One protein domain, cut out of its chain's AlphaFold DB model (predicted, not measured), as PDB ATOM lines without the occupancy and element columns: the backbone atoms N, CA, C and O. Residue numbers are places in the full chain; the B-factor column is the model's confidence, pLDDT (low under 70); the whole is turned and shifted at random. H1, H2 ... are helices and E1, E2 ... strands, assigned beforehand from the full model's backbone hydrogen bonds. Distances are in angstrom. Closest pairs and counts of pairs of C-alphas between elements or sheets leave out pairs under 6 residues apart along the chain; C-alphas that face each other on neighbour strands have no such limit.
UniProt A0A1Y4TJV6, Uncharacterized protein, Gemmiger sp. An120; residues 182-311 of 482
ATOM      1  N   LYS A 182     154.697 153.085 175.941       84.06
ATOM      2  CA  LYS A 182     153.748 153.218 177.062       84.06
ATOM      3  C   LYS A 182     153.153 151.889 177.540       84.06
ATOM      4  O   LYS A 182     152.897 151.747 178.733       84.06
ATOM      5  N   LEU A 183     152.882 150.963 176.621       86.50
ATOM      6  CA  LEU A 183     152.338 149.640 176.937       86.50
ATOM      7  C   LEU A 183     153.464 148.678 177.321       86.50
ATOM      8  O   LEU A 183     153.322 147.941 178.288       86.50
ATOM      9  N   ASP A 184     154.613 148.750 176.647       84.50
ATOM     10  CA  ASP A 184     155.794 147.940 176.972       84.50
ATOM     11  C   ASP A 184     156.284 148.189 178.417       84.50
ATOM     12  O   ASP A 184     156.597 147.255 179.155       84.50
ATOM     13  N   ALA A 185     156.201 149.439 178.893       81.31
ATOM     14  CA  ALA A 185     156.463 149.794 180.288       81.31
ATOM     15  C   ALA A 185     155.499 149.144 181.307       81.31
ATOM     16  O   ALA A 185     155.889 148.946 182.459       81.31
ATOM     17  N   ARG A 186     154.260 148.800 180.915       78.06
ATOM     18  CA  ARG A 186     153.329 148.018 181.756       78.06
ATOM     19  C   ARG A 186     153.706 146.537 181.767       78.06
ATOM     20  O   ARG A 186     153.700 145.926 182.830       78.06
ATOM     21  N   VAL A 187     154.113 145.987 180.621       80.38
ATOM     22  CA  VAL A 187     154.528 144.577 180.498       80.38
ATOM     23  C   VAL A 187     155.725 144.230 181.381       80.38
ATOM     24  O   VAL A 187     155.796 143.135 181.930       80.38
ATOM     25  N   ALA A 188     156.658 145.166 181.563       75.19
ATOM     26  CA  ALA A 188     157.796 144.968 182.458       75.19
ATOM     27  C   ALA A 188     157.402 144.797 183.944       75.19
ATOM     28  O   ALA A 188     158.222 144.321 184.730       75.19
ATOM     29  N   ALA A 189     156.183 145.194 184.335       77.88
ATOM     30  CA  ALA A 189     155.650 145.035 185.689       77.88
ATOM     31  C   ALA A 189     154.735 143.802 185.835       77.88
ATOM     32  O   ALA A 189     154.777 143.155 186.879       77.88
ATOM     33  N   ASP A 190     153.957 143.467 184.799       81.69
ATOM     34  CA  ASP A 190     153.118 142.263 184.727       81.69
ATOM     35  C   ASP A 190     153.306 141.544 183.367       81.69
ATOM     36  O   ASP A 190     152.784 141.996 182.336       81.69
ATOM     37  N   PRO A 191     154.029 140.405 183.342       77.06
ATOM     38  CA  PRO A 191     154.198 139.587 182.143       77.06
ATOM     39  C   PRO A 191     152.901 138.974 181.587       77.06
ATOM     40  O   PRO A 191     152.803 138.792 180.375       77.06
ATOM     41  N   GLU A 192     151.902 138.680 182.423       80.00
ATOM     42  CA  GLU A 192     150.640 138.038 182.016       80.00
ATOM     43  C   GLU A 192     149.677 139.052 181.388       80.00
ATOM     44  O   GLU A 192     149.010 138.769 180.388       80.00
ATOM     45  N   LEU A 193     149.650 140.286 181.903       84.38
ATOM     46  CA  LEU A 193     149.124 141.437 181.159       84.38
ATOM     47  C   LEU A 193     149.884 141.629 179.838       84.38
ATOM     48  O   LEU A 193     149.266 141.892 178.808       84.38
ATOM     49  N   GLY A 194     151.202 141.434 179.837       87.75
ATOM     50  CA  GLY A 194     152.030 141.505 178.635       87.75
ATOM     51  C   GLY A 194     151.624 140.561 177.510       87.75
ATOM     52  O   GLY A 194     151.537 140.998 176.360       87.75
ATOM     53  N   THR A 195     151.342 139.297 177.824       86.38
ATOM     54  CA  THR A 195     150.833 138.323 176.847       86.38
ATOM     55  C   THR A 195     149.503 138.789 176.257       86.38
ATOM     56  O   THR A 195     149.364 138.866 175.035       86.38
ATOM     57  N   ARG A 196     148.550 139.188 177.111       88.44
ATOM     58  CA  ARG A 196     147.221 139.665 176.692       88.44
ATOM     59  C   ARG A 196     147.310 140.905 175.794       88.44
ATOM     60  O   ARG A 196     146.701 140.946 174.726       88.44
ATOM     61  N   LEU A 197     148.127 141.892 176.168       92.31
ATOM     62  CA  LEU A 197     148.299 143.127 175.392       92.31
ATOM     63  C   LEU A 197     148.869 142.894 173.997       92.31
ATOM     64  O   LEU A 197     148.498 143.611 173.070       92.31
ATOM     65  N   ARG A 198     149.750 141.906 173.826       93.31
ATOM     66  CA  ARG A 198     150.335 141.587 172.518       93.31
ATOM     67  C   ARG A 198     149.333 140.942 171.566       93.31
ATOM     68  O   ARG A 198     149.343 141.297 170.388       93.31
ATOM     69  N   TYR A 199     148.422 140.102 172.060       91.94
ATOM     70  CA  TYR A 199     147.296 139.614 171.258       91.94
ATOM     71  C   TYR A 199     146.344 140.749 170.857       91.94
ATOM     72  O   TYR A 199     146.019 140.884 169.681       91.94
ATOM     73  N   VAL A 200     145.976 141.635 171.790       93.56
ATOM     74  CA  VAL A 200     145.097 142.785 171.489       93.56
ATOM     75  C   VAL A 200     145.742 143.777 170.518       93.56
ATOM     76  O   VAL A 200     145.077 144.282 169.614       93.56
ATOM     77  N   TRP A 201     147.043 144.040 170.662       96.44
ATOM     78  CA  TRP A 201     147.783 144.890 169.730       96.44
ATOM     79  C   TRP A 201     147.834 144.280 168.326       96.44
ATOM     80  O   TRP A 201     147.559 144.963 167.342       96.44
ATOM     81  N   ALA A 202     148.137 142.982 168.227       94.88
ATOM     82  CA  ALA A 202     148.150 142.268 166.956       94.88
ATOM     83  C   ALA A 202     146.764 142.201 166.295       94.88
ATOM     84  O   ALA A 202     146.698 142.312 165.074       94.88
ATOM     85  N   LEU A 203     145.684 142.084 167.077       94.81
ATOM     86  CA  LEU A 203     144.310 142.168 166.576       94.81
ATOM     87  C   LEU A 203     144.021 143.542 165.960       94.81
ATOM     88  O   LEU A 203     143.508 143.618 164.848       94.81
ATOM     89  N   GLY A 204     144.396 144.627 166.647       96.31
ATOM     90  CA  GLY A 204     144.259 145.986 166.120       96.31
ATOM     91  C   GLY A 204     145.032 146.204 164.813       96.31
ATOM     92  O   GLY A 204     144.488 146.768 163.864       96.31
ATOM     93  N   GLU A 205     146.267 145.696 164.725       96.81
ATOM     94  CA  GLU A 205     147.039 145.719 163.475       96.81
ATOM     95  C   GLU A 205     146.378 144.870 162.378       96.81
ATOM     96  O   GLU A 205     146.235 145.353 161.260       96.81
ATOM     97  N   GLY A 206     145.912 143.656 162.692       96.06
ATOM     98  CA  GLY A 206     145.250 142.768 161.731       96.06
ATOM     99  C   GLY A 206     143.962 143.355 161.146       96.06
ATOM    100  O   GLY A 206     143.773 143.330 159.931       96.06
ATOM    101  N   LEU A 207     143.117 143.967 161.983       96.44
ATOM    102  CA  LEU A 207     141.874 144.622 161.552       96.44
ATOM    103  C   LEU A 207     142.120 145.879 160.704       96.44
ATOM    104  O   LEU A 207     141.360 146.144 159.776       96.44
ATOM    105  N   ARG A 208     143.179 146.649 160.994       97.56
ATOM    106  CA  ARG A 208     143.589 147.812 160.183       97.56
ATOM    107  C   ARG A 208     144.193 147.396 158.842       97.56
ATOM    108  O   ARG A 208     143.921 148.027 157.825       97.56
ATOM    109  N   ASP A 209     145.022 146.357 158.844       97.31
ATOM    110  CA  ASP A 209     145.802 145.952 157.672       97.31
ATOM    111  C   ASP A 209     145.052 144.954 156.762       97.31
ATOM    112  O   ASP A 209     145.523 144.659 155.662       97.31
ATOM    113  N   GLY A 210     143.876 144.466 157.184       95.25
ATOM    114  CA  GLY A 210     143.071 143.481 156.451       95.25
ATOM    115  C   GLY A 210     143.660 142.065 156.487       95.25
ATOM    116  O   GLY A 210     143.479 141.292 155.548       95.25
ATOM    117  N   ASP A 211     144.402 141.736 157.546       95.88
ATOM    118  CA  ASP A 211     145.124 140.473 157.711       95.88
ATOM    119  C   ASP A 211     144.294 139.470 158.529       95.88
ATOM    120  O   ASP A 211     144.399 139.400 159.757       95.88
ATOM    121  N   GLN A 212     143.466 138.682 157.832       92.69
ATOM    122  CA  GLN A 212     142.638 137.626 158.434       92.69
ATOM    123  C   GLN A 212     143.484 136.632 159.241       92.69
ATOM    124  O   GLN A 212     143.140 136.310 160.369       92.69
ATOM    125  N   THR A 213     144.631 136.199 158.713       90.81
ATOM    126  CA  THR A 213     145.515 135.225 159.370       90.81
ATOM    127  C   THR A 213     146.036 135.737 160.717       90.81
ATOM    128  O   THR A 213     146.204 134.964 161.661       90.81
ATOM    129  N   ARG A 214     146.244 137.052 160.844       91.62
ATOM    130  CA  ARG A 214     146.617 137.689 162.108       91.62
ATOM    131  C   ARG A 214     145.443 137.915 163.059       91.62
ATOM    132  O   ARG A 214     145.647 137.855 164.272       91.62
ATOM    133  N   VAL A 215     144.242 138.162 162.533       91.44
ATOM    134  CA  VAL A 215     143.005 138.185 163.328       91.44
ATOM    135  C   VAL A 215     142.746 136.799 163.921       91.44
ATOM    136  O   VAL A 215     142.633 136.695 165.138       91.44
ATOM    137  N   ASP A 216     142.774 135.743 163.108       86.81
ATOM    138  CA  ASP A 216     142.616 134.343 163.529       86.81
ATOM    139  C   ASP A 216     143.581 133.999 164.672       86.81
ATOM    140  O   ASP A 216     143.156 133.555 165.742       86.81
ATOM    141  N   TRP A 217     144.866 134.325 164.491       88.00
ATOM    142  CA  TRP A 217     145.907 134.139 165.503       88.00
ATOM    143  C   TRP A 217     145.656 134.905 166.803       88.00
ATOM    144  O   TRP A 217     146.024 134.425 167.874       88.00
ATOM    145  N   ALA A 218     145.014 136.073 166.759       89.06
ATOM    146  CA  ALA A 218     144.688 136.806 167.976       89.06
ATOM    147  C   ALA A 218     143.578 136.142 168.811       89.06
ATOM    148  O   ALA A 218     143.527 136.385 170.016       89.06
ATOM    149  N   PHE A 219     142.729 135.301 168.202       82.50
ATOM    150  CA  PHE A 219     141.666 134.547 168.880       82.50
ATOM    151  C   PHE A 219     142.096 133.120 169.265       82.50
ATOM    152  O   PHE A 219     141.881 132.696 170.402       82.50
ATOM    153  N   SER A 220     142.732 132.374 168.355       78.69
ATOM    154  CA  SER A 220     143.148 130.981 168.594       78.69
ATOM    155  C   SER A 220     144.546 130.853 169.216       78.69
ATOM    156  O   SER A 220     144.814 129.891 169.934       78.69
ATOM    157  N   GLY A 221     145.437 131.818 168.957       81.12
ATOM    158  CA  GLY A 221     146.870 131.768 169.273       81.12
ATOM    159  C   GLY A 221     147.715 130.958 168.273       81.12
ATOM    160  O   GLY A 221     148.924 130.813 168.474       81.12
ATOM    161  N   VAL A 222     147.107 130.475 167.180       79.88
ATOM    162  CA  VAL A 222     147.742 129.786 166.038       79.88
ATOM    163  C   VAL A 222     147.269 130.404 164.710       79.88
ATOM    164  O   VAL A 222     146.227 131.034 164.649       79.88
ATOM    165  N   LEU A 223     148.002 130.236 163.611       80.94
ATOM    166  CA  LEU A 223     147.649 130.735 162.267       80.94
ATOM    167  C   LEU A 223     146.471 129.991 161.604       80.94
ATOM    168  O   LEU A 223     146.305 130.037 160.386       80.94
ATOM    169  N   GLU A 224     145.682 129.266 162.391       76.44
ATOM    170  CA  GLU A 224     144.440 128.628 161.968       76.44
ATOM    171  C   GLU A 224     143.277 129.267 162.741       76.44
ATOM    172  O   GLU A 224     143.444 129.625 163.916       76.44
ATOM    173  N   PRO A 225     142.099 129.419 162.110       73.94
ATOM    174  CA  PRO A 225     140.923 129.956 162.778       73.94
ATOM    175  C   PRO A 225     140.548 129.078 163.985       73.94
ATOM    176  O   PRO A 225     140.734 127.857 163.922       73.94
ATOM    177  N   PRO A 226     140.021 129.654 165.082       67.88
ATOM    178  CA  PRO A 226     139.702 128.901 166.293       67.88
ATOM    179  C   PRO A 226     138.758 127.729 165.997       67.88
ATOM    180  O   PRO A 226     137.653 127.893 165.471       67.88
ATOM    181  N   SER A 227     139.201 126.520 166.349       56.12
ATOM    182  CA  SER A 227     138.507 125.263 166.060       56.12
ATOM    183  C   SER A 227     137.375 124.995 167.059       56.12
ATOM    184  O   SER A 227     137.435 124.040 167.827       56.12
ATOM    185  N   HIS A 228     136.349 125.848 166.998       50.62
ATOM    186  CA  HIS A 228     135.094 125.812 167.757       50.62
ATOM    187  C   HIS A 228     135.191 126.015 169.275       50.62
ATOM    188  O   HIS A 228     136.153 125.672 169.956       50.62
ATOM    189  N   TYR A 229     134.073 126.496 169.814       49.22
ATOM    190  CA  TYR A 229     133.573 126.040 171.101       49.22
ATOM    191  C   TYR A 229     132.639 124.855 170.803       49.22
ATOM    192  O   TYR A 229     131.637 125.037 170.109       49.22
ATOM    193  N   ASP A 230     132.961 123.646 171.278       36.56
ATOM    194  CA  ASP A 230     132.306 122.382 170.859       36.56
ATOM    195  C   ASP A 230     130.778 122.320 171.089       36.56
ATOM    196  O   ASP A 230     130.089 121.460 170.542       36.56
ATOM    197  N   TRP A 231     130.223 123.251 171.868       36.88
ATOM    198  CA  TRP A 231     128.790 123.387 172.139       36.88
ATOM    199  C   TRP A 231     128.061 124.401 171.229       36.88
ATOM    200  O   TRP A 231     126.843 124.534 171.339       36.88
ATOM    201  N   MET A 232     128.773 125.106 170.334       37.97
ATOM    202  CA  MET A 232     128.230 126.203 169.501       37.97
ATOM    203  C   MET A 232     128.309 125.963 167.984       37.97
ATOM    204  O   MET A 232     127.470 126.476 167.246       37.97
ATOM    205  N   GLY A 233     129.247 125.135 167.516       34.66
ATOM    206  CA  GLY A 233     129.289 124.647 166.130       34.66
ATOM    207  C   GLY A 233     130.079 125.500 165.112       34.66
ATOM    208  O   GLY A 233     130.848 126.376 165.508       34.66
ATOM    209  N   PRO A 234     129.912 125.211 163.799       35.19
ATOM    210  CA  PRO A 234     130.754 125.686 162.691       35.19
ATOM    211  C   PRO A 234     131.112 127.168 162.639       35.19
ATOM    212  O   PRO A 234     132.258 127.507 162.351       35.19
ATOM    213  N   ASP A 235     130.143 128.036 162.910       41.91
ATOM    214  CA  ASP A 235     130.198 129.444 162.514       41.91
ATOM    215  C   ASP A 235     130.648 130.378 163.667       41.91
ATOM    216  O   ASP A 235     130.475 131.588 163.599       41.91
ATOM    217  N   ALA A 236     131.215 129.817 164.747       51.53
ATOM    218  CA  ALA A 236     131.215 130.384 166.105       51.53
ATOM    219  C   ALA A 236     132.332 131.393 166.504       51.53
ATOM    220  O   ALA A 236     132.608 131.534 167.697       51.53
ATOM    221  N   TYR A 237     132.948 132.146 165.577       65.38
ATOM    222  CA  TYR A 237     133.612 133.421 165.941       65.38
ATOM    223  C   TYR A 237     133.333 134.564 164.939       65.38
ATOM    224  O   TYR A 237     133.365 134.385 163.721       65.38
ATOM    225  N   SER A 238     133.033 135.764 165.460       65.19
ATOM    226  CA  SER A 238     132.383 136.858 164.704       65.19
ATOM    227  C   SER A 238     133.274 137.654 163.746       65.19
ATOM    228  O   SER A 238     132.773 138.541 163.059       65.19
ATOM    229  N   LEU A 239     134.577 137.377 163.714       80.31
ATOM    230  CA  LEU A 239     135.554 138.022 162.825       80.31
ATOM    231  C   LEU A 239     136.204 136.995 161.882       80.31
ATOM    232  O   LEU A 239     137.362 137.133 161.503       80.31
ATOM    233  N   SER A 240     135.442 135.957 161.528       79.50
ATOM    234  CA  SER A 240     135.847 134.844 160.656       79.50
ATOM    235  C   SER A 240     135.949 135.189 159.171       79.50
ATOM    236  O   SER A 240     136.596 134.461 158.419       79.50
ATOM    237  N   ASP A 241     135.341 136.298 158.760       84.69
ATOM    238  CA  ASP A 241     135.587 136.933 157.472       84.69
ATOM    239  C   ASP A 241     135.596 138.455 157.664       84.69
ATOM    240  O   ASP A 241     134.564 139.067 157.945       84.69
ATOM    241  N   ILE A 242     136.777 139.064 157.550       90.56
ATOM    242  CA  ILE A 242     136.965 140.522 157.562       90.56
ATOM    243  C   ILE A 242     137.032 141.110 156.143       90.56
ATOM    244  O   ILE A 242     137.379 142.280 155.973       90.56
ATOM    245  N   THR A 243     136.727 140.332 155.099       91.62
ATOM    246  CA  THR A 243     136.719 140.824 153.714       91.62
ATOM    247  C   THR A 243     135.774 142.017 153.587       91.62
ATOM    248  O   THR A 243     134.593 141.910 153.872       91.62
ATOM    249  N   GLY A 244     136.291 143.157 153.124       91.44
ATOM    250  CA  GLY A 244     135.507 144.388 152.952       91.44
ATOM    251  C   GLY A 244     135.550 145.351 154.143       91.44
ATOM    252  O   GLY A 244     135.343 146.546 153.926       91.44
ATOM    253  N   LEU A 245     135.912 144.880 155.345       94.44
ATOM    254  CA  LEU A 245     136.148 145.725 156.521       94.44
ATOM    255  C   LEU A 245     137.216 146.790 156.222       94.44
ATOM    256  O   LEU A 245     138.265 146.504 155.644       94.44
ATOM    257  N   GLN A 246     136.971 148.021 156.668       97.19
ATOM    258  CA  GLN A 246     137.914 149.133 156.581       97.19
ATOM    259  C   GLN A 246     138.048 149.821 157.939       97.19
ATOM    260  O   GLN A 246     137.162 150.576 158.353       97.19
ATOM    261  N   VAL A 247     139.187 149.618 158.603       97.19
ATOM    262  CA  VAL A 247     139.575 150.319 159.837       97.19
ATOM    263  C   VAL A 247     140.716 151.290 159.528       97.19
ATOM    264  O   VAL A 247     141.764 150.888 159.032       97.19
ATOM    265  N   ALA A 248     140.520 152.578 159.808       96.88
ATOM    266  CA  ALA A 248     141.483 153.631 159.484       96.88
ATOM    267  C   ALA A 248     142.637 153.736 160.497       96.88
ATOM    268  O   ALA A 248     143.770 154.029 160.113       96.88
ATOM    269  N   ASP A 249     142.356 153.518 161.783       97.25
ATOM    270  CA  ASP A 249     143.326 153.592 162.881       97.25
ATOM    271  C   ASP A 249     142.847 152.743 164.075       97.25
ATOM    272  O   ASP A 249     141.657 152.439 164.195       97.25
ATOM    273  N   PHE A 250     143.765 152.375 164.970       96.94
ATOM    274  CA  PHE A 250     143.446 151.665 166.211       96.94
ATOM    275  C   PHE A 250     144.334 152.133 167.373       96.94
ATOM    276  O   PHE A 250     145.423 152.673 167.172       96.94
ATOM    277  N   LYS A 251     143.884 151.925 168.614       94.44
ATOM    278  CA  LYS A 251     144.679 152.182 169.833       94.44
ATOM    279  C   LYS A 251     144.409 151.105 170.870       94.44
ATOM    280  O   LYS A 251     143.333 150.522 170.875       94.44
ATOM    281  N   VAL A 252     145.357 150.878 171.774       94.12
ATOM    282  CA  VAL A 252     145.162 149.993 172.929       94.12
ATOM    283  C   VAL A 252     145.469 150.770 174.202       94.12
ATOM    284  O   VAL A 252     146.517 151.414 174.297       94.12
ATOM    285  N   GLU A 253     144.559 150.712 175.168       89.81
ATOM    286  CA  GLU A 253     144.697 151.320 176.492       89.81
ATOM    287  C   GLU A 253     144.440 150.294 177.599       89.81
ATOM    288  O   GLU A 253     143.820 149.251 177.385       89.81
ATOM    289  N   VAL A 254     144.974 150.582 178.787       85.62
ATOM    290  CA  VAL A 254     144.874 149.729 179.976       85.62
ATOM    291  C   VAL A 254     144.558 150.608 181.173       85.62
ATOM    292  O   VAL A 254     145.226 151.627 181.382       85.62
ATOM    293  N   THR A 255     143.552 150.220 181.952       81.06
ATOM    294  CA  THR A 255     143.156 150.948 183.162       81.06
ATOM    295  C   THR A 255     144.154 150.738 184.312       81.06
ATOM    296  O   THR A 255     145.180 150.070 184.180       81.06
ATOM    297  N   GLU A 256     143.884 151.335 185.473       74.12
ATOM    298  CA  GLU A 256     144.621 151.035 186.712       74.12
ATOM    299  C   GLU A 256     144.235 149.671 187.321       74.12
ATOM    300  O   GLU A 256     144.942 149.178 188.190       74.12
ATOM    301  N   GLU A 257     143.156 149.055 186.826       74.12
ATOM    302  CA  GLU A 257     142.619 147.740 187.219       74.12
ATOM    303  C   GLU A 257     142.974 146.647 186.182       74.12
ATOM    304  O   GLU A 257     142.300 145.625 186.088       74.12
ATOM    305  N   ASP A 258     143.972 146.911 185.331       74.94
ATOM    306  CA  ASP A 258     144.465 146.036 184.254       74.94
ATOM    307  C   ASP A 258     143.397 145.554 183.244       74.94
ATOM    308  O   ASP A 258     143.590 144.580 182.510       74.94
ATOM    309  N   ALA A 259     142.277 146.281 183.137       79.94
ATOM    310  CA  ALA A 259     141.283 146.074 182.090       79.94
ATOM    311  C   ALA A 259     141.792 146.654 180.763       79.94
ATOM    312  O   ALA A 259     142.157 147.830 180.688       79.94
ATOM    313  N   ILE A 260     141.793 145.828 179.715       84.94
ATOM    314  CA  ILE A 260     142.329 146.165 178.391       84.94
ATOM    315  C   ILE A 260     141.205 146.677 177.488       84.94
ATOM    316  O   ILE A 260     140.120 146.096 177.446       84.94
ATOM    317  N   TYR A 261     141.479 147.742 176.737       88.25
ATOM    318  CA  TYR A 261     140.560 148.342 175.774       88.25
ATOM    319  C   TYR A 261     141.237 148.511 174.408       88.25
ATOM    320  O   TYR A 261     142.368 148.988 174.329       88.25
ATOM    321  N   LEU A 262     140.530 148.150 173.337       92.38
ATOM    322  CA  LEU A 262     140.908 148.319 171.934       92.38
ATOM    323  C   LEU A 262     139.997 149.376 171.295       92.38
ATOM    324  O   LEU A 262     138.795 149.171 171.180       92.38
ATOM    325  N   TRP A 263     140.551 150.505 170.875       93.50
ATOM    326  CA  TRP A 263     139.859 151.493 170.047       93.50
ATOM    327  C   TRP A 263     140.027 151.157 168.574       93.50
ATOM    328  O   TRP A 263     141.141 150.848 168.156       93.50
ATOM    329  N   LEU A 264     138.959 151.298 167.794       94.12
ATOM    330  CA  LEU A 264     138.947 151.142 166.341       94.12
ATOM    331  C   LEU A 264     138.243 152.351 165.709       94.12
ATOM    332  O   LEU A 264     137.193 152.769 166.196       94.12
ATOM    333  N   ASP A 265     138.797 152.894 164.625       95.06
ATOM    334  CA  ASP A 265     138.132 153.883 163.762       95.06
ATOM    335  C   ASP A 265     137.621 153.193 162.496       95.06
ATOM    336  O   ASP A 265     138.332 153.074 161.495       95.06
ATOM    337  N   VAL A 266     136.408 152.645 162.563       91.25
ATOM    338  CA  VAL A 266     135.850 151.800 161.499       91.25
ATOM    339  C   VAL A 266     135.167 152.671 160.448       91.25
ATOM    340  O   VAL A 266     134.082 153.207 160.667       91.25
ATOM    341  N   THR A 267     135.786 152.816 159.282       96.12
ATOM    342  CA  THR A 267     135.230 153.606 158.173       96.12
ATOM    343  C   THR A 267     134.151 152.871 157.378       96.12
ATOM    344  O   THR A 267     133.240 153.522 156.871       96.12
ATOM    345  N   ASP A 268     134.224 151.540 157.309       91.81
ATOM    346  CA  ASP A 268     133.195 150.670 156.733       91.81
ATOM    347  C   ASP A 268     133.258 149.298 157.433       91.81
ATOM    348  O   ASP A 268     134.322 148.677 157.397       91.81
ATOM    349  N   PRO A 269     132.203 148.831 158.127       83.00
ATOM    350  CA  PRO A 269     132.211 147.532 158.800       83.00
ATOM    351  C   PRO A 269     131.947 146.343 157.859       83.00
ATOM    352  O   PRO A 269     132.180 145.204 158.267       83.00
ATOM    353  N   ASP A 270     131.460 146.592 156.636       88.06
ATOM    354  CA  ASP A 270     130.938 145.582 155.701       88.06
ATOM    355  C   ASP A 270     130.020 144.544 156.396       88.06
ATOM    356  O   ASP A 270     129.012 144.929 156.992       88.06
ATOM    357  N   ASN A 271     130.336 143.245 156.333       77.94
ATOM    358  CA  ASN A 271     129.564 142.169 156.962       77.94
ATOM    359  C   ASN A 271     130.007 141.846 158.405       77.94
ATOM    360  O   ASN A 271     129.432 140.956 159.035       77.94
ATOM    361  N   THR A 272     131.008 142.546 158.949       79.25
ATOM    362  CA  THR A 272     131.471 142.321 160.329       79.25
ATOM    363  C   THR A 272     130.532 142.983 161.352       79.25
ATOM    364  O   THR A 272     129.916 144.006 161.052       79.25
ATOM    365  N   PRO A 273     130.448 142.487 162.602       72.38
ATOM    366  CA  PRO A 273     129.632 143.114 163.643       72.38
ATOM    367  C   PRO A 273     130.323 144.306 164.339       72.38
ATOM    368  O   PRO A 273     129.932 144.700 165.440       72.38
ATOM    369  N   LEU A 274     131.361 144.887 163.725       80.81
ATOM    370  CA  LEU A 274     132.015 146.095 164.228       80.81
ATOM    371  C   LEU A 274     131.137 147.335 163.995       80.81
ATOM    372  O   LEU A 274     130.460 147.478 162.978       80.81
ATOM    373  N   ARG A 275     131.155 148.270 164.946       78.38
ATOM    374  CA  ARG A 275     130.419 149.539 164.854       78.38
ATOM    375  C   ARG A 275     131.184 150.555 164.000       78.38
ATOM    376  O   ARG A 275     132.371 150.741 164.260       78.38
ATOM    377  N   PRO A 276     130.527 151.255 163.053       81.25
ATOM    378  CA  PRO A 276     131.156 152.323 162.282       81.25
ATOM    379  C   PRO A 276     131.524 153.526 163.165       81.25
ATOM    380  O   PRO A 276     130.797 153.894 164.089       81.25
ATOM    381  N   GLY A 277     132.627 154.184 162.815       85.31
ATOM    382  CA  GLY A 277     133.218 155.312 163.524       85.31
ATOM    383  C   GLY A 277     134.226 154.909 164.603       85.31
ATOM    384  O   GLY A 277     134.656 153.762 164.704       85.31
ATOM    385  N   ALA A 278     134.600 155.899 165.413       87.19
ATOM    386  CA  ALA A 278     135.578 155.790 166.487       87.19
ATOM    387  C   ALA A 278     134.963 155.153 167.746       87.19
ATOM    388  O   ALA A 278     134.304 155.843 168.527       87.19
ATOM    389  N   VAL A 279     135.200 153.857 167.965       81.19
ATOM    390  CA  VAL A 279     134.592 153.074 169.054       81.19
ATOM    391  C   VAL A 279     135.658 152.336 169.863       81.19
ATOM    392  O   VAL A 279     136.498 151.625 169.315       81.19
ATOM    393  N   TRP A 280     135.615 152.496 171.187       84.00
ATOM    394  CA  TRP A 280     136.368 151.672 172.136       84.00
ATOM    395  C   TRP A 280     135.661 150.343 172.386       84.00
ATOM    396  O   TRP A 280     134.437 150.302 172.466       84.00
ATOM    397  N   TYR A 281     136.436 149.280 172.579       80.25
ATOM    398  CA  TYR A 281     135.972 147.945 172.930       80.25
ATOM    399  C   TYR A 281     136.765 147.424 174.131       80.25
ATOM    400  O   TYR A 281     137.981 147.263 174.039       80.25
ATOM    401  N   ARG A 282     136.108 147.113 175.250       82.94
ATOM    402  CA  ARG A 282     136.723 146.357 176.346       82.94
ATOM    403  C   ARG A 282     137.021 144.941 175.860       82.94
ATOM    404  O   ARG A 282     136.121 144.269 175.362       82.94
ATOM    405  N   VAL A 283     138.248 144.477 176.043       81.06
ATOM    406  CA  VAL A 283     138.661 143.117 175.684       81.06
ATOM    407  C   VAL A 283     138.522 142.198 176.895       81.06
ATOM    408  O   VAL A 283     138.952 142.540 177.998       81.06
ATOM    409  N   VAL A 284     137.964 141.010 176.676       76.62
ATOM    410  CA  VAL A 284     138.093 139.864 177.580       76.62
ATOM    411  C   VAL A 284     139.017 138.841 176.930       76.62
ATOM    412  O   VAL A 284     138.835 138.471 175.769       76.62
ATOM    413  N   SER A 285     140.034 138.427 177.682       77.31
ATOM    414  CA  SER A 285     141.002 137.414 177.262       77.31
ATOM    415  C   SER A 285     140.589 136.021 177.728       77.31
ATOM    416  O   SER A 285     140.012 135.881 178.807       77.31
ATOM    417  N   ALA A 286     140.946 134.997 176.956       71.19
ATOM    418  CA  ALA A 286     140.684 133.605 177.286       71.19
ATOM    419  C   ALA A 286     141.407 133.176 178.577       71.19
ATOM    420  O   ALA A 286     142.634 133.267 178.684       71.19
ATOM    421  N   GLN A 287     140.635 132.665 179.538       63.50
ATOM    422  CA  GLN A 287     141.115 131.951 180.723       63.50
ATOM    423  C   GLN A 287     140.930 130.449 180.470       63.50
ATOM    424  O   GLN A 287     139.907 129.894 180.851       63.50
ATOM    425  N   TRP A 288     141.877 129.848 179.735       51.78
ATOM    426  CA  TRP A 288     141.960 128.426 179.342       51.78
ATOM    427  C   TRP A 288     140.605 127.700 179.169       51.78
ATOM    428  O   TRP A 288     140.083 127.084 180.094       51.78
ATOM    429  N   LEU A 289     140.041 127.741 177.956       45.47
ATOM    430  CA  LEU A 289     138.731 127.140 177.633       45.47
ATOM    431  C   LEU A 289     138.829 125.876 176.755       45.47
ATOM    432  O   LEU A 289     137.899 125.545 176.025       45.47
ATOM    433  N   GLY A 290     139.960 125.168 176.796       50.09
ATOM    434  CA  GLY A 290     140.167 123.888 176.101       50.09
ATOM    435  C   GLY A 290     140.372 123.957 174.577       50.09
ATOM    436  O   GLY A 290     140.902 123.003 174.015       50.09
ATOM    437  N   THR A 291     140.012 125.061 173.908       49.09
ATOM    438  CA  THR A 291     140.216 125.247 172.450       49.09
ATOM    439  C   THR A 291     140.948 126.536 172.051       49.09
ATOM    440  O   THR A 291     141.294 126.698 170.881       49.09
ATOM    441  N   SER A 292     141.245 127.429 173.001       62.22
ATOM    442  CA  SER A 292     142.047 128.645 172.797       62.22
ATOM    443  C   SER A 292     143.165 128.767 173.835       62.22
ATOM    444  O   SER A 292     143.036 128.317 174.978       62.22
ATOM    445  N   LEU A 293     144.289 129.359 173.423       71.25
ATOM    446  CA  LEU A 293     145.465 129.546 174.274       71.25
ATOM    447  C   LEU A 293     145.235 130.636 175.332       71.25
ATOM    448  O   LEU A 293     144.562 131.635 175.088       71.25
ATOM    449  N   GLU A 294     145.829 130.461 176.517       73.56
ATOM    450  CA  GLU A 294     145.697 131.425 177.615       73.56
ATOM    451  C   GLU A 294     146.122 132.837 177.166       73.56
ATOM    452  O   GLU A 294     147.207 133.050 176.616       73.56
ATOM    453  N   GLY A 295     145.256 133.820 177.415       75.94
ATOM    454  CA  GLY A 295     145.521 135.222 177.116       75.94
ATOM    455  C   GLY A 295     145.190 135.686 175.693       75.94
ATOM    456  O   GLY A 295     145.285 136.895 175.460       75.94
ATOM    457  N   THR A 296     144.766 134.806 174.773       81.62
ATOM    458  CA  THR A 296     144.200 135.230 173.473       81.62
ATOM    459  C   THR A 296     142.921 136.048 173.673       81.62
ATOM    460  O   THR A 296     142.386 136.139 174.780       81.62
ATOM    461  N   VAL A 297     142.424 136.690 172.618       82.19
ATOM    462  CA  VAL A 297     141.142 137.397 172.656       82.19
ATOM    463  C   VAL A 297     140.002 136.379 172.651       82.19
ATOM    464  O   VAL A 297     139.902 135.556 171.750       82.19
ATOM    465  N   ASP A 298     139.131 136.459 173.655       73.94
ATOM    466  CA  ASP A 298     137.873 135.711 173.712       73.94
ATOM    467  C   ASP A 298     136.729 136.595 173.190       73.94
ATOM    468  O   ASP A 298     136.019 136.216 172.259       73.94
ATOM    469  N   LYS A 299     136.568 137.809 173.743       73.56
ATOM    470  CA  LYS A 299     135.441 138.713 173.434       73.56
ATOM    471  C   LYS A 299     135.848 140.191 173.416       73.56
ATOM    472  O   LYS A 299     136.799 140.598 174.085       73.56
ATOM    473  N   LEU A 300     135.078 141.007 172.691       73.81
ATOM    474  CA  LEU A 300     135.196 142.469 172.625       73.81
ATOM    475  C   LEU A 300     133.828 143.112 172.913       73.81
ATOM    476  O   LEU A 300     132.835 142.709 172.315       73.81
ATOM    477  N   TYR A 301     133.777 144.133 173.771       67.69
ATOM    478  CA  TYR A 301     132.536 144.798 174.200       67.69
ATOM    479  C   TYR A 301     132.592 146.318 173.980       67.69
ATOM    480  O   TYR A 301     133.433 146.963 174.608       67.69
ATOM    481  N   PRO A 302     131.715 146.932 173.168       69.06
ATOM    482  CA  PRO A 302     131.716 148.377 172.940       69.06
ATOM    483  C   PRO A 302     131.638 149.206 174.240       69.06
ATOM    484  O   PRO A 302     130.833 148.939 175.130       69.06
ATOM    485  N   GLU A 303     132.424 150.279 174.350       62.97
ATOM    486  CA  GLU A 303     132.490 151.127 175.552       62.97
ATOM    487  C   GLU A 303     131.190 151.904 175.793       62.97
ATOM    488  O   GLU A 303     130.761 152.046 176.936       62.97
ATOM    489  N   SER A 304     130.494 152.304 174.721       52.44
ATOM    490  CA  SER A 304     129.116 152.831 174.797       52.44
ATOM    491  C   SER A 304     128.160 151.907 175.572       52.44
ATOM    492  O   SER A 304     127.258 152.372 176.261       52.44
ATOM    493  N   GLU A 305     128.420 150.600 175.540       48.53
ATOM    494  CA  GLU A 305     127.696 149.578 176.293       48.53
ATOM    495  C   GLU A 305     128.412 149.152 177.587       48.53
ATOM    496  O   GLU A 305     127.923 148.293 178.315       48.53
ATOM    497  N   THR A 306     129.576 149.726 177.886       46.41
ATOM    498  CA  THR A 306     130.328 149.523 179.130       46.41
ATOM    499  C   THR A 306     130.006 150.638 180.132       46.41
ATOM    500  O   THR A 306     129.783 150.354 181.308       46.41
ATOM    501  N   GLU A 307     129.865 151.893 179.684       39.16
ATOM    502  CA  GLU A 307     129.360 152.991 180.526       39.16
ATOM    503  C   GLU A 307     127.876 152.826 180.868       39.16
ATOM    504  O   GLU A 307     127.510 152.930 182.040       39.16
ATOM    505  N   ALA A 308     127.026 152.481 179.889       38.53
ATOM    506  CA  ALA A 308     125.607 152.223 180.143       38.53
ATOM    507  C   ALA A 308     125.401 151.126 181.211       38.53
ATOM    508  O   ALA A 308     124.481 151.215 182.022       38.53
ATOM    509  N   PHE A 309     126.312 150.148 181.294       44.47
ATOM    510  CA  PHE A 309     126.209 148.991 182.192       44.47
ATOM    511  C   PHE A 309     127.025 149.119 183.491       44.47
ATOM    512  O   PHE A 309     126.738 148.406 184.447       44.47
ATOM    513  N   ARG A 310     127.900 150.130 183.615       41.62
ATOM    514  CA  ARG A 310     128.204 150.741 184.928       41.62
ATOM    515  C   ARG A 310     126.984 151.480 185.510       41.62
ATOM    516  O   ARG A 310     126.971 151.775 186.704       41.62
ATOM    517  N   GLY A 311     125.979 151.789 184.682       36.78
ATOM    518  CA  GLY A 311     124.750 152.495 185.053       36.78
ATOM    519  C   GLY A 311     123.579 151.611 185.497       36.78
ATOM    520  O   GLY A 311     122.884 151.995 186.435       36.78
TER     521      GLY A 311
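This is residues 182 to 311 of the 482 residues of an uncharacterized protein of Gemmiger sp. An120 (UniProt A0A1Y4TJV6). A strongly twisted sheet of four strands has one long helix, H2, packed over one face, chiefly over E1. H3 folds back beside H2, H1 makes a corner at H2's first residues, and H4 follows E4 at the far end of the printed part. The 130 printed residues run H1 H2 H3 E1 E2 E3 E4 H4, class mixed; the sheet, order E1 E2 E3 E4, is antiparallel. The whole is compact, radius of gyration of the C-alphas 14.3 A, spans 38 by 34 by 32 A.

E1 is residues 246 to 254, 24.4 A; E2 260 to 268 and E3 277 to 285, each 23.9 A; E4 297 to 302. H2 is residues 191 to 209, 26.6 A; H1 182 to 187, from C-alpha 182 at (153.748, 153.218, 177.062); H3 212 to 220; H4 304 to 311, ending at C-alpha 311 (124.750, 152.495, 185.053).

The strands form a meander, each the antiparallel neighbour of the one before. Within hydrogen-bond range are N 251 and O 263, 2.8 to 3.0 A being avoided here in favour of the single pair distance of 3.0 A, between E1 and E2; N 264 and O 279, 2.9 A, between E2 and E3; and N 282 and O 301, 2.8 A, between E3 and E4. E1 bends by 56 degrees at residue 249. H2 is on the sheet in two layers, helix on one face; its closest C-alphas to E1 are Arg 208 and Val 247, 4.7 A. H2 residues 199 to 207 touch H3 in a hairpin, a shallow tilt of 26 degrees, opposite ways, closest C-alphas Tyr 199 and Ala 218, 5.0 A. H2 residues 193 to 197 touch H1, a hairpin at a steep tilt of 43 degrees, closest C-alphas Val 187 and Gly 194, 4.4 A. H1, H3 and H4 only graze the sheet. H2 and H3 have every O i to N i+4 pair within hydrogen-bond range, H1 1 of 2, H4 2 of 4.

The C-alphas farthest apart, Ala 185 and Gly 233, are 39.6 A apart. The printed part has no cut. The links H3 to E1 and E3 to E4 are long. Residues 226 to 238, 287 to 292 and 301 to 311 have pLDDT under 70.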